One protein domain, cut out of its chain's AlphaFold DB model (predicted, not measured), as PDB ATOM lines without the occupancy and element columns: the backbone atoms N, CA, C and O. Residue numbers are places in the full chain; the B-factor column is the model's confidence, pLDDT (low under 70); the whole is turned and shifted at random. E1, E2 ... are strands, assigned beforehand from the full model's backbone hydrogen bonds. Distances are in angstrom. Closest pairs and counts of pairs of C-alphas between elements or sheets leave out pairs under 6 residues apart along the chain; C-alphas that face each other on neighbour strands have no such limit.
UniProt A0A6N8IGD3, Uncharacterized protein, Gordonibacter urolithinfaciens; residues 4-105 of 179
ATOM      1  N   PHE A   4      75.759 151.786 138.253       90.94
ATOM      2  CA  PHE A   4      76.878 151.459 139.124       90.94
ATOM      3  C   PHE A   4      77.334 152.698 139.882       90.94
ATOM      4  O   PHE A   4      77.193 153.816 139.386       90.94
ATOM      5  N   ASP A   5      77.876 152.528 141.079       90.81
ATOM      6  CA  ASP A   5      78.619 153.596 141.739       90.81
ATOM      7  C   ASP A   5      80.019 153.776 141.125       90.81
ATOM      8  O   ASP A   5      80.409 153.136 140.142       90.81
ATOM      9  N   THR A   6      80.791 154.687 141.710       87.06
ATOM     10  CA  THR A   6      82.190 154.919 141.343       87.06
ATOM     11  C   THR A   6      83.123 153.755 141.689       87.06
ATOM     12  O   THR A   6      84.232 153.712 141.168       87.06
ATOM     13  N   GLU A   7      82.700 152.836 142.558       85.25
ATOM     14  CA  GLU A   7      83.451 151.645 142.977       85.25
ATOM     15  C   GLU A   7      83.061 150.386 142.171       85.25
ATOM     16  O   GLU A   7      83.705 149.350 142.307       85.25
ATOM     17  N   GLY A   8      82.048 150.478 141.301       82.81
ATOM     18  CA  GLY A   8      81.541 149.373 140.486       82.81
ATOM     19  C   GLY A   8      80.439 148.537 141.145       82.81
ATOM     20  O   GLY A   8      80.083 147.492 140.605       82.81
ATOM     21  N   ASN A   9      79.867 148.966 142.274       87.25
ATOM     22  CA  ASN A   9      78.730 148.278 142.890       87.25
ATOM     23  C   ASN A   9      77.415 148.685 142.223       87.25
ATOM     24  O   ASN A   9      77.185 149.860 141.935       87.25
ATOM     25  N   GLU A  10      76.518 147.720 142.018       90.25
ATOM     26  CA  GLU A  10      75.194 147.979 141.450       90.25
ATOM     27  C   GLU A  10      74.302 148.760 142.433       90.25
ATOM     28  O   GLU A  10      74.114 148.372 143.589       90.25
ATOM     29  N   ILE A  11      73.698 149.848 141.946       90.06
ATOM     30  CA  ILE A  11      72.719 150.670 142.658       90.06
ATOM     31  C   ILE A  11      71.388 150.622 141.908       90.06
ATOM     32  O   ILE A  11      71.309 150.876 140.710       90.06
ATOM     33  N   THR A  12      70.298 150.389 142.635       88.25
ATOM     34  CA  THR A  12      68.943 150.350 142.059       88.25
ATOM     35  C   THR A  12      68.187 151.673 142.166       88.25
ATOM     36  O   THR A  12      67.319 151.941 141.339       88.25
ATOM     37  N   ASN A  13      68.507 152.519 143.151       88.31
ATOM     38  CA  ASN A  13      67.790 153.772 143.390       88.31
ATOM     39  C   ASN A  13      68.736 154.929 143.787       88.31
ATOM     40  O   ASN A  13      68.801 155.277 144.970       88.31
ATOM     41  N   PRO A  14      69.483 155.509 142.827       89.50
ATOM     42  CA  PRO A  14      70.361 156.650 143.083       89.50
ATOM     43  C   PRO A  14      69.565 157.929 143.390       89.50
ATOM     44  O   PRO A  14      68.519 158.184 142.792       89.50
ATOM     45  N   ASP A  15      70.075 158.742 144.314       90.19
ATOM     46  CA  ASP A  15      69.477 160.019 144.720       90.19
ATOM     47  C   ASP A  15      69.940 161.136 143.768       90.19
ATOM     48  O   ASP A  15      71.028 161.685 143.911       90.19
ATOM     49  N   ILE A  16      69.117 161.461 142.767       88.06
ATOM     50  CA  ILE A  16      69.459 162.444 141.721       88.06
ATOM     51  C   ILE A  16      69.587 163.873 142.276       88.06
ATOM     52  O   ILE A  16      70.196 164.727 141.643       88.06
ATOM     53  N   GLU A  17      69.042 164.159 143.463       86.50
ATOM     54  CA  GLU A  17      69.240 165.469 144.097       86.50
ATOM     55  C   GLU A  17      70.643 165.608 144.696       86.50
ATOM     56  O   GLU A  17      71.134 166.720 144.878       86.50
ATOM     57  N   LYS A  18      71.300 164.482 144.999       88.06
ATOM     58  CA  LYS A  18      72.616 164.437 145.647       88.06
ATOM     59  C   LYS A  18      73.728 163.956 144.735       88.06
ATOM     60  O   LYS A  18      74.858 163.820 145.193       88.06
ATOM     61  N   GLY A  19      73.440 163.686 143.473       91.44
ATOM     62  CA  GLY A  19      74.447 163.219 142.543       91.44
ATOM     63  C   GLY A  19      73.990 163.259 141.101       91.44
ATOM     64  O   GLY A  19      72.828 163.501 140.784       91.44
ATOM     65  N   GLU A  20      74.931 162.971 140.219       90.94
ATOM     66  CA  GLU A  20      74.721 162.913 138.783       90.94
ATOM     67  C   GLU A  20      74.798 161.480 138.260       90.94
ATOM     68  O   GLU A  20      75.492 160.619 138.806       90.94
ATOM     69  N   LEU A  21      74.080 161.233 137.163       93.88
ATOM     70  CA  LEU A  21      74.191 160.011 136.379       93.88
ATOM     71  C   LEU A  21      74.933 160.314 135.081       93.88
ATOM     72  O   LEU A  21      74.412 161.017 134.214       93.88
ATOM     73  N   ALA A  22      76.112 159.724 134.925       92.12
ATOM     74  CA  ALA A  22      76.862 159.734 133.680       92.12
ATOM     75  C   ALA A  22      76.561 158.463 132.877       92.12
ATOM     76  O   ALA A  22      76.408 157.383 133.444       92.12
ATOM     77  N   TYR A  23      76.472 158.578 131.553       93.00
ATOM     78  CA  TYR A  23      76.412 157.408 130.677       93.00
ATOM     79  C   TYR A  23      77.824 156.935 130.375       93.00
ATOM     80  O   TYR A  23      78.660 157.727 129.943       93.00
ATOM     81  N   GLU A  24      78.059 155.642 130.548       91.75
ATOM     82  CA  GLU A  24      79.321 155.001 130.215       91.75
ATOM     83  C   GLU A  24      79.087 153.732 129.402       91.75
ATOM     84  O   GLU A  24      77.993 153.166 129.360       91.75
ATOM     85  N   SER A  25      80.138 153.314 128.708       91.44
ATOM     86  CA  SER A  25      80.143 152.114 127.888       91.44
ATOM     87  C   SER A  25      81.438 151.357 128.123       91.44
ATOM     88  O   SER A  25      82.510 151.961 128.071       91.44
ATOM     89  N   LEU A  26      81.336 150.051 128.328       90.62
ATOM     90  CA  LEU A  26      82.465 149.149 128.498       90.62
ATOM     91  C   LEU A  26      82.441 148.101 127.389       90.62
ATOM     92  O   LEU A  26      81.377 147.615 127.005       90.62
ATOM     93  N   ARG A  27      83.616 147.759 126.865       93.12
ATOM     94  CA  ARG A  27      83.762 146.613 125.969       93.12
ATOM     95  C   ARG A  27      83.740 145.340 126.789       93.12
ATOM     96  O   ARG A  27      84.475 145.216 127.766       93.12
ATOM     97  N   VAL A  28      82.888 144.421 126.379       93.88
ATOM     98  CA  VAL A  28      82.688 143.153 127.059       93.88
ATOM     99  C   VAL A  28      82.833 142.007 126.074       93.88
ATOM    100  O   VAL A  28      82.684 142.173 124.867       93.88
ATOM    101  N   ILE A  29      83.162 140.841 126.604       93.75
ATOM    102  CA  ILE A  29      83.379 139.621 125.847       93.75
ATOM    103  C   ILE A  29      82.472 138.551 126.442       93.75
ATOM    104  O   ILE A  29      82.629 138.164 127.602       93.75
ATOM    105  N   HIS A  30      81.531 138.066 125.644       93.12
ATOM    106  CA  HIS A  30      80.649 136.964 125.994       93.12
ATOM    107  C   HIS A  30      81.301 135.645 125.590       93.12
ATOM    108  O   HIS A  30      81.699 135.465 124.440       93.12
ATOM    109  N   THR A  31      81.422 134.718 126.531       92.88
ATOM    110  CA  THR A  31      81.960 133.375 126.298       92.88
ATOM    111  C   THR A  31      80.942 132.348 126.769       92.88
ATOM    112  O   THR A  31      80.411 132.470 127.873       92.88
ATOM    113  N   TRP A  32      80.669 131.334 125.952       91.69
ATOM    114  CA  TRP A  32      79.838 130.211 126.368       91.69
ATOM    115  C   TRP A  32      80.671 129.241 127.204       91.69
ATOM    116  O   TRP A  32      81.687 128.712 126.748       91.69
ATOM    117  N   VAL A  33      80.263 129.030 128.451       89.75
ATOM    118  CA  VAL A  33      80.912 128.102 129.375       89.75
ATOM    119  C   VAL A  33      80.103 126.813 129.404       89.75
ATOM    120  O   VAL A  33      78.931 126.816 129.776       89.75
ATOM    121  N   ILE A  34      80.734 125.708 129.005       89.38
ATOM    122  CA  ILE A  34      80.125 124.374 129.023       89.38
ATOM    123  C   ILE A  34      80.150 123.841 130.461       89.38
ATOM    124  O   ILE A  34      81.211 123.540 131.006       89.38
ATOM    125  N   ASP A  35      78.972 123.694 131.064       88.50
ATOM    126  CA  ASP A  35      78.795 123.114 132.399       88.50
ATOM    127  C   ASP A  35      78.713 121.582 132.351       88.50
ATOM    128  O   ASP A  35      79.129 120.883 133.279       88.50
ATOM    129  N   VAL A  36      78.137 121.049 131.268       87.38
ATOM    130  CA  VAL A  36      77.958 119.615 131.027       87.38
ATOM    131  C   VAL A  36      78.364 119.312 129.595       87.38
ATOM    132  O   VAL A  36      77.691 119.741 128.665       87.38
ATOM    133  N   GLU A  37      79.442 118.547 129.433       84.38
ATOM    134  CA  GLU A  37      79.906 118.083 128.122       84.38
ATOM    135  C   GLU A  37      78.925 117.076 127.505       84.38
ATOM    136  O   GLU A  37      78.390 116.203 128.204       84.38
ATOM    137  N   GLU A  38      78.743 117.164 126.184       87.69
ATOM    138  CA  GLU A  38      77.973 116.183 125.423       87.69
ATOM    139  C   GLU A  38      78.589 114.786 125.573       87.69
ATOM    140  O   GLU A  38      79.801 114.588 125.438       87.69
ATOM    141  N   ARG A  39      77.747 113.784 125.842       86.94
ATOM    142  CA  ARG A  39      78.167 112.379 125.820       86.94
ATOM    143  C   ARG A  39      77.417 111.639 124.742       86.94
ATOM    144  O   ARG A  39      76.188 111.622 124.745       86.94
ATOM    145  N   THR A  40      78.170 110.978 123.875       88.81
ATOM    146  CA  THR A  40      77.628 110.176 122.785       88.81
ATOM    147  C   THR A  40      78.141 108.742 122.853       88.81
ATOM    148  O   THR A  40      79.246 108.476 123.337       88.81
ATOM    149  N   HIS A  41      77.338 107.803 122.356       90.44
ATOM    150  CA  HIS A  41      77.777 106.438 122.091       90.44
ATOM    151  C   HIS A  41      77.416 106.014 120.673       90.44
ATOM    152  O   HIS A  41      76.399 106.414 120.105       90.44
ATOM    153  N   GLU A  42      78.252 105.150 120.106       87.69
ATOM    154  CA  GLU A  42      77.984 104.535 118.814       87.69
ATOM    155  C   GLU A  42      77.055 103.334 118.999       87.69
ATOM    156  O   GLU A  42      77.381 102.353 119.677       87.69
ATOM    157  N   LYS A  43      75.889 103.394 118.365       86.62
ATOM    158  CA  LYS A  43      74.923 102.307 118.323       86.62
ATOM    159  C   LYS A  43      74.951 101.664 116.943       86.62
ATOM    160  O   LYS A  43      74.626 102.287 115.937       86.62
ATOM    161  N   VAL A  44      75.324 100.389 116.896       86.50
ATOM    162  CA  VAL A  44      75.323  99.610 115.652       86.50
ATOM    163  C   VAL A  44      73.878  99.295 115.258       86.50
ATOM    164  O   VAL A  44      73.156  98.643 116.014       86.50
ATOM    165  N   ILE A  45      73.460  99.748 114.075       86.75
ATOM    166  CA  ILE A  45      72.111  99.535 113.529       86.75
ATOM    167  C   ILE A  45      72.066  98.284 112.652       86.75
ATOM    168  O   ILE A  45      71.109  97.511 112.720       86.75
ATOM    169  N   ALA A  46      73.098  98.063 111.837       84.25
ATOM    170  CA  ALA A  46      73.173  96.912 110.949       84.25
ATOM    171  C   ALA A  46      74.607  96.400 110.835       84.25
ATOM    172  O   ALA A  46      75.553  97.174 110.705       84.25
ATOM    173  N   GLU A  47      74.758  95.078 110.856       83.25
ATOM    174  CA  GLU A  47      76.016  94.393 110.577       83.25
ATOM    175  C   GLU A  47      75.864  93.550 109.315       83.25
ATOM    176  O   GLU A  47      74.962  92.716 109.199       83.25
ATOM    177  N   TYR A  48      76.756  93.775 108.355       90.06
ATOM    178  CA  TYR A  48      76.723  93.116 107.061       90.06
ATOM    179  C   TYR A  48      77.669  91.902 107.034       90.06
ATOM    180  O   TYR A  48      78.723  91.916 107.673       90.06
ATOM    181  N   PRO A  49      77.367  90.852 106.243       80.00
ATOM    182  CA  PRO A  49      78.186  89.633 106.173       80.00
ATOM    183  C   PRO A  49      79.634  89.846 105.701       80.00
ATOM    184  O   PRO A  49      80.479  88.974 105.882       80.00
ATOM    185  N   ASN A  50      79.922  90.989 105.075       84.19
ATOM    186  CA  ASN A  50      81.258  91.416 104.653       84.19
ATOM    187  C   ASN A  50      82.059  92.114 105.774       84.19
ATOM    188  O   ASN A  50      83.180  92.547 105.520       84.19
ATOM    189  N   GLY A  51      81.500  92.244 106.984       81.94
ATOM    190  CA  GLY A  51      82.128  92.916 108.124       81.94
ATOM    191  C   GLY A  51      81.902  94.430 108.186       81.94
ATOM    192  O   GLY A  51      82.451  95.076 109.075       81.94
ATOM    193  N   GLY A  52      81.109  95.005 107.274       85.69
ATOM    194  CA  GLY A  52      80.683  96.404 107.365       85.69
ATOM    195  C   GLY A  52      79.652  96.607 108.478       85.69
ATOM    196  O   GLY A  52      78.832  95.718 108.721       85.69
ATOM    197  N   LYS A  53      79.677  97.771 109.133       87.94
ATOM    198  CA  LYS A  53      78.695  98.158 110.154       87.94
ATOM    199  C   LYS A  53      78.114  99.530 109.836       87.94
ATOM    200  O   LYS A  53      78.883 100.448 109.560       87.94
ATOM    201  N   ASP A  54      76.797  99.658 109.939       89.12
ATOM    202  CA  ASP A  54      76.137 100.960 110.017       89.12
ATOM    203  C   ASP A  54      76.070 101.360 111.489       89.12
ATOM    204  O   ASP A  54      75.491 100.642 112.313       89.12
ATOM    205  N   VAL A  55      76.694 102.488 111.818       86.50
ATOM    206  CA  VAL A  55      76.712 103.064 113.163       86.50
ATOM    207  C   VAL A  55      75.927 104.368 113.165       86.50
ATOM    208  O   VAL A  55      76.062 105.187 112.258       86.50
ATOM    209  N   GLU A  56      75.101 104.548 114.184       89.31
ATOM    210  CA  GLU A  56      74.458 105.818 114.511       89.31
ATOM    211  C   GLU A  56      75.075 106.348 115.801       89.31
ATOM    212  O   GLU A  56      75.271 105.596 116.757       89.31
ATOM    213  N   ILE A  57      75.404 107.636 115.817       85.81
ATOM    214  CA  ILE A  57      75.891 108.316 117.015       85.81
ATOM    215  C   ILE A  57      74.658 108.797 117.776       85.81
ATOM    216  O   ILE A  57      73.920 109.651 117.288       85.81
ATOM    217  N   VAL A  58      74.417 108.216 118.948       86.00
ATOM    218  CA  VAL A  58      73.301 108.586 119.820       86.00
ATOM    219  C   VAL A  58      73.830 109.495 120.922       86.00
ATOM    220  O   VAL A  58      74.799 109.147 121.597       86.00
ATOM    221  N   ILE A  59      73.187 110.650 121.107       85.31
ATOM    222  CA  ILE A  59      73.482 111.583 122.199       85.31
ATOM    223  C   ILE A  59      72.795 111.068 123.470       85.31
ATOM    224  O   ILE A  59      71.568 111.020 123.546       85.31
ATOM    225  N   ASP A  60      73.584 110.652 124.460       85.25
ATOM    226  CA  ASP A  60      73.094 110.209 125.772       85.25
ATOM    227  C   ASP A  60      72.837 111.381 126.717       85.25
ATOM    228  O   ASP A  60      71.937 111.335 127.557       85.25
ATOM    229  N   VAL A  61      73.676 112.413 126.620       86.00
ATOM    230  CA  VAL A  61      73.611 113.616 127.447       86.00
ATOM    231  C   VAL A  61      73.849 114.808 126.541       86.00
ATOM    232  O   VAL A  61      74.918 114.910 125.950       86.00
ATOM    233  N   GLU A  62      72.854 115.687 126.454       84.12
ATOM    234  CA  GLU A  62      72.960 116.955 125.731       84.12
ATOM    235  C   GLU A  62      73.924 117.906 126.447       84.12
ATOM    236  O   GLU A  62      73.930 117.979 127.687       84.12
ATOM    237  N   GLU A  63      74.702 118.649 125.657       85.00
ATOM    238  CA  GLU A  63      75.537 119.733 126.163       85.00
ATOM    239  C   GLU A  63      74.671 120.784 126.864       85.00
ATOM    240  O   GLU A  63      73.614 121.186 126.371       85.00
ATOM    241  N   ARG A  64      75.116 121.239 128.034       86.62
ATOM    242  CA  ARG A  64      74.508 122.376 128.730       86.62
ATOM    243  C   ARG A  64      75.588 123.347 129.153       86.62
ATOM    244  O   ARG A  64      76.629 122.930 129.654       86.62
ATOM    245  N   GLY A  65      75.306 124.629 128.987       88.50
ATOM    246  CA  GLY A  65      76.195 125.709 129.374       88.50
ATOM    247  C   GLY A  65      75.432 126.985 129.685       88.50
ATOM    248  O   GLY A  65      74.196 127.016 129.662       88.50
ATOM    249  N   HIS A  66      76.188 128.033 129.975       90.38
ATOM    250  CA  HIS A  66      75.676 129.380 130.163       90.38
ATOM    251  C   HIS A  66      76.641 130.405 129.573       90.38
ATOM    252  O   HIS A  66      77.841 130.165 129.436       90.38
ATOM    253  N   TRP A  67      76.110 131.579 129.244       91.19
ATOM    254  CA  TRP A  67      76.930 132.713 128.849       91.19
ATOM    255  C   TRP A  67      77.563 133.365 130.075       91.19
ATOM    256  O   TRP A  67      76.864 133.766 131.007       91.19
ATOM    257  N   GLU A  68      78.878 133.530 130.037       91.94
ATOM    258  CA  GLU A  68      79.629 134.349 130.980       91.94
ATOM    259  C   GLU A  68      80.148 135.595 130.254       91.94
ATOM    260  O   GLU A  68      80.671 135.508 129.144       91.94
ATOM    261  N   THR A  69      79.995 136.767 130.874       92.94
ATOM    262  CA  THR A  69      80.479 138.033 130.309       92.94
ATOM    263  C   THR A  69      81.684 138.524 131.092       92.94
ATOM    264  O   THR A  69      81.645 138.589 132.321       92.94
ATOM    265  N   ARG A  70      82.752 138.889 130.383       93.06
ATOM    266  CA  ARG A  70      83.978 139.440 130.967       93.06
ATOM    267  C   ARG A  70      84.320 140.800 130.376       93.06
ATOM    268  O   ARG A  70      83.944 141.086 129.245       93.06
ATOM    269  N   ASP A  71      85.021 141.632 131.131       91.06
ATOM    270  CA  ASP A  71      85.597 142.881 130.622       91.06
ATOM    271  C   ASP A  71      86.894 142.639 129.814       91.06
ATOM    272  O   ASP A  71      87.377 141.508 129.696       91.06
ATOM    273  N   GLU A  72      87.476 143.708 129.255       88.56
ATOM    274  CA  GLU A  72      88.770 143.654 128.543       88.56
ATOM    275  C   GLU A  72      89.941 143.186 129.437       88.56
ATOM    276  O   GLU A  72      90.961 142.726 128.924       88.56
ATOM    277  N   GLU A  73      89.810 143.279 130.762       86.75
ATOM    278  CA  GLU A  73      90.817 142.846 131.738       86.75
ATOM    279  C   GLU A  73      90.634 141.374 132.161       86.75
ATOM    280  O   GLU A  73      91.523 140.783 132.780       86.75
ATOM    281  N   GLY A  74      89.516 140.751 131.775       84.62
ATOM    282  CA  GLY A  74      89.159 139.373 132.085       84.62
ATOM    283  C   GLY A  74      88.384 139.186 133.393       84.62
ATOM    284  O   GLY A  74      88.220 138.039 133.819       84.62
ATOM    285  N   ASN A  75      87.898 140.255 134.029       88.75
ATOM    286  CA  ASN A  75      87.027 140.156 135.200       88.75
ATOM    287  C   ASN A  75      85.595 139.835 134.770       88.75
ATOM    288  O   ASN A  75      85.100 140.364 133.777       88.75
ATOM    289  N   VAL A  76      84.912 138.982 135.535       88.62
ATOM    290  CA  VAL A  76      83.499 138.666 135.297       88.62
ATOM    291  C   VAL A  76      82.649 139.881 135.650       88.62
ATOM    292  O   VAL A  76      82.737 140.400 136.765       88.62
ATOM    293  N   VAL A  77      81.818 140.310 134.705       88.50
ATOM    294  CA  VAL A  77      80.904 141.441 134.872       88.50
ATOM    295  C   VAL A  77      79.459 140.963 134.838       88.50
ATOM    296  O   VAL A  77      79.089 140.082 134.062       88.50
ATOM    297  N   ASP A  78      78.626 141.562 135.682       85.69
ATOM    298  CA  ASP A  78      77.206 141.229 135.776       85.69
ATOM    299  C   ASP A  78      76.388 141.987 134.714       85.69
ATOM    300  O   ASP A  78      75.705 142.983 134.993       85.69
ATOM    301  N   PHE A  79      76.528 141.522 133.472       87.56
ATOM    302  CA  PHE A  79      75.899 142.067 132.272       87.56
ATOM    303  C   PHE A  79      74.369 141.924 132.300       87.56
ATOM    304  O   PHE A  79      73.839 140.824 132.426       87.56
ATOM    305  N   ASP A  80      73.646 143.037 132.126       85.88
ATOM    306  CA  ASP A  80      72.172 143.070 132.088       85.88
ATOM    307  C   ASP A  80      71.573 143.151 130.678       85.88
ATOM    308  O   ASP A  80      70.371 143.384 130.524       85.88
ATOM    309  N   GLY A  81      72.405 143.015 129.646       85.00
ATOM    310  CA  GLY A  81      71.944 142.990 128.264       85.00
ATOM    311  C   GLY A  81      71.370 141.633 127.852       85.00
ATOM    312  O   GLY A  81      71.306 140.679 128.625       85.00
ATOM    313  N   ILE A  82      70.929 141.554 126.597       85.88
ATOM    314  CA  ILE A  82      70.361 140.335 126.017       85.88
ATOM    315  C   ILE A  82      71.394 139.743 125.066       85.88
ATOM    316  O   ILE A  82      71.727 140.371 124.063       85.88
ATOM    317  N   ILE A  83      71.845 138.527 125.363       87.50
ATOM    318  CA  ILE A  83      72.689 137.733 124.470       87.50
ATOM    319  C   ILE A  83      71.755 136.871 123.607       87.50
ATOM    320  O   ILE A  83      70.981 136.087 124.162       87.50
ATOM    321  N   PRO A  84      71.738 137.036 122.273       86.56
ATOM    322  CA  PRO A  84      70.945 136.194 121.385       86.56
ATOM    323  C   PRO A  84      71.351 134.719 121.484       86.56
ATOM    324  O   PRO A  84      72.535 134.404 121.523       86.56
ATOM    325  N   ASP A  85      70.368 133.822 121.437       80.94
ATOM    326  CA  ASP A  85      70.582 132.363 121.486       80.94
ATOM    327  C   ASP A  85      71.342 131.819 120.258       80.94
ATOM    328  O   ASP A  85      71.998 130.792 120.332       80.94
ATOM    329  N   ASP A  86      71.309 132.540 119.130       85.44
ATOM    330  CA  ASP A  86      72.004 132.178 117.881       85.44
ATOM    331  C   ASP A  86      73.505 132.552 117.889       85.44
ATOM    332  O   ASP A  86      74.188 132.444 116.872       85.44
ATOM    333  N   MET A  87      74.037 133.055 119.012       86.31
ATOM    334  CA  MET A  87      75.453 133.416 119.097       86.31
ATOM    335  C   MET A  87      76.361 132.175 119.056       86.31
ATOM    336  O   MET A  87      76.039 131.145 119.646       86.31
ATOM    337  N   PRO A  88      77.527 132.249 118.385       87.62
ATOM    338  CA  PRO A  88      78.430 131.110 118.275       87.62
ATOM    339  C   PRO A  88      79.000 130.724 119.645       87.62
ATOM    340  O   PRO A  88      79.707 131.515 120.262       87.62
ATOM    341  N   HIS A  89      78.750 129.492 120.096       88.25
ATOM    342  CA  HIS A  89      79.254 128.993 121.385       88.25
ATOM    343  C   HIS A  89      80.767 128.719 121.383       88.25
ATOM    344  O   HIS A  89      81.411 128.772 122.426       88.25
ATOM    345  N   GLU A  90      81.356 128.432 120.218       83.19
ATOM    346  CA  GLU A  90      82.768 128.033 120.113       83.19
ATOM    347  C   GLU A  90      83.748 129.204 120.281       83.19
ATOM    348  O   GLU A  90      84.898 128.993 120.671       83.19
ATOM    349  N   ASN A  91      83.312 130.434 119.982       86.31
ATOM    350  CA  ASN A  91      84.179 131.609 119.938       86.31
ATOM    351  C   ASN A  91      83.669 132.716 120.868       86.31
ATOM    352  O   ASN A  91      82.463 132.951 120.924       86.31
ATOM    353  N   PRO A  92      84.572 133.457 121.536       88.75
ATOM    354  CA  PRO A  92      84.182 134.631 122.302       88.75
ATOM    355  C   PRO A  92      83.575 135.701 121.385       88.75
ATOM    356  O   PRO A  92      84.094 135.965 120.296       88.75
ATOM    357  N   VAL A  93      82.495 136.329 121.844       90.88
ATOM    358  CA  VAL A  93      81.786 137.388 121.122       90.88
ATOM    359  C   VAL A  93      82.024 138.724 121.812       90.88
ATOM    360  O   VAL A  93      81.666 138.902 122.971       90.88
ATOM    361  N   GLU A  94      82.633 139.667 121.097       91.88
ATOM    362  CA  GLU A  94      82.842 141.032 121.583       91.88
ATOM    363  C   GLU A  94      81.551 141.856 121.450       91.88
ATOM    364  O   GLU A  94      80.913 141.854 120.394       91.88
ATOM    365  N   ASP A  95      81.197 142.597 122.496       91.56
ATOM    366  CA  ASP A  95      80.065 143.524 122.521       91.56
ATOM    367  C   ASP A  95      80.418 144.811 123.293       91.56
ATOM    368  O   ASP A  95      81.458 144.927 123.950       91.56
ATOM    369  N   VAL A  96      79.556 145.819 123.194       91.88
ATOM    370  CA  VAL A  96      79.663 147.078 123.929       91.88
ATOM    371  C   VAL A  96      78.474 147.210 124.869       91.88
ATOM    372  O   VAL A  96      77.346 147.474 124.457       91.88
ATOM    373  N   TRP A  97      78.748 147.104 126.164       92.38
ATOM    374  CA  TRP A  97      77.747 147.244 127.205       92.38
ATOM    375  C   TRP A  97      77.631 148.693 127.676       92.38
ATOM    376  O   TRP A  97      78.583 149.265 128.205       92.38
ATOM    377  N   GLY A  98      76.452 149.292 127.495       90.69
ATOM    378  CA  GLY A  98      76.126 150.622 128.011       90.69
ATOM    379  C   GLY A  98      75.464 150.571 129.389       90.69
ATOM    380  O   GLY A  98      74.427 149.928 129.555       90.69
ATOM    381  N   PHE A  99      76.010 151.308 130.355       90.81
ATOM    382  CA  PHE A  99      75.455 151.457 131.703       90.81
ATOM    383  C   PHE A  99      75.505 152.917 132.169       90.81
ATOM    384  O   PHE A  99      75.972 153.813 131.461       90.81
ATOM    385  N   ARG A 100      74.969 153.188 133.362       92.31
ATOM    386  CA  ARG A 100      75.096 154.507 133.995       92.31
ATOM    387  C   ARG A 100      75.982 154.431 135.225       92.31
ATOM    388  O   ARG A 100      75.846 153.493 136.002       92.31
ATOM    389  N   ARG A 101      76.822 155.438 135.437       92.50
ATOM    390  CA  ARG A 101      77.585 155.601 136.672       92.50
ATOM    391  C   ARG A 101      77.031 156.755 137.485       92.50
ATOM    392  O   ARG A 101      76.848 157.857 136.973       92.50
ATOM    393  N   TYR A 102      76.737 156.473 138.744       93.69
ATOM    394  CA  TYR A 102      76.273 157.440 139.716       93.69
ATOM    395  C   TYR A 102      77.458 158.022 140.486       93.69
ATOM    396  O   TYR A 102      78.247 157.283 141.078       93.69
ATOM    397  N   ARG A 103      77.562 159.352 140.490       92.19
ATOM    398  CA  ARG A 103      78.555 160.111 141.256       92.19
ATOM    399  C   ARG A 103      77.829 161.047 142.211       92.19
ATOM    400  O   ARG A 103      77.028 161.867 141.779       92.19
ATOM    401  N   VAL A 104      78.136 160.941 143.499       92.50
ATOM    402  CA  VAL A 104      77.619 161.858 144.523       92.50
ATOM    403  C   VAL A 104      78.305 163.215 144.373       92.50
ATOM    404  O   VAL A 104      79.525 163.272 144.202       92.50
ATOM    405  N   TYR A 105      77.527 164.291 144.439       91.19
ATOM    406  CA  TYR A 105      78.049 165.650 144.445       91.19
ATOM    407  C   TYR A 105      78.845 165.922 145.715       91.19
ATOM    408  O   TYR A 105      78.513 165.464 146.812       91.19
TER     409      TYR A 105
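What this domain is: This is residues 4 to 105 of the 179 residues of an uncharacterized protein of Gordonibacter urolithinfaciens (UniProt A0A6N8IGD3). A long, thin ribbon of strands: E1 runs on into E2, the chain folds back in a hairpin, and E3 runs on into E4 beside E1. E5 pairs with the other stretch of E1, making a strongly twisted sheet from which the E2 and E3 hairpin sticks out as an arm. The printed part has 102 residues, with no named helix and five strands, E1 to E5 in chain order; the antiparallel sheets are E4 - E1 - E5 and E2 - E3, and the class is all strand. It is an extended rod, radius of gyration of the C-alphas 23.5 A, spanning 85 by 21 by 20 A.

How they stand to each other: After residues 4 to 18, find E1, residues 19 to 36, the inner strand, which bends by 65 degrees at residue 23. Across a tight link it runs on, at 36 degrees, into E2, residues 39 to 47. E3, residues 53 to 61, forms a hairpin with E2; look at N 43 and O 56, 2.8 A. E3 runs on at 60 degrees into E4, residues 64 to 71, antiparallel to E1, with N 31 and O 68 at 2.8 A. Edge strand E5, residues 93 to 104, is antiparallel to E1 at 144 degrees, with N 24 and O 99 at 2.9 A. E2 and E5 are apart.

Where its parts are: Find C-alpha 19 at (74.447, 163.219, 142.543); E1 runs 45.2 A from there. E2 and E3 each measure 23.7 A, and E4 23.4 A. E5 runs 34.1 A to C-alpha 104 at (77.619, 161.858, 144.523).

The domain as a whole: The farthest C-alphas, Glu 17 and Pro 49, are 85.3 A apart. The link E4 to E5, 21 residues, is long. The printed part has no cut, and no printed residue is under 70 in pLDDT.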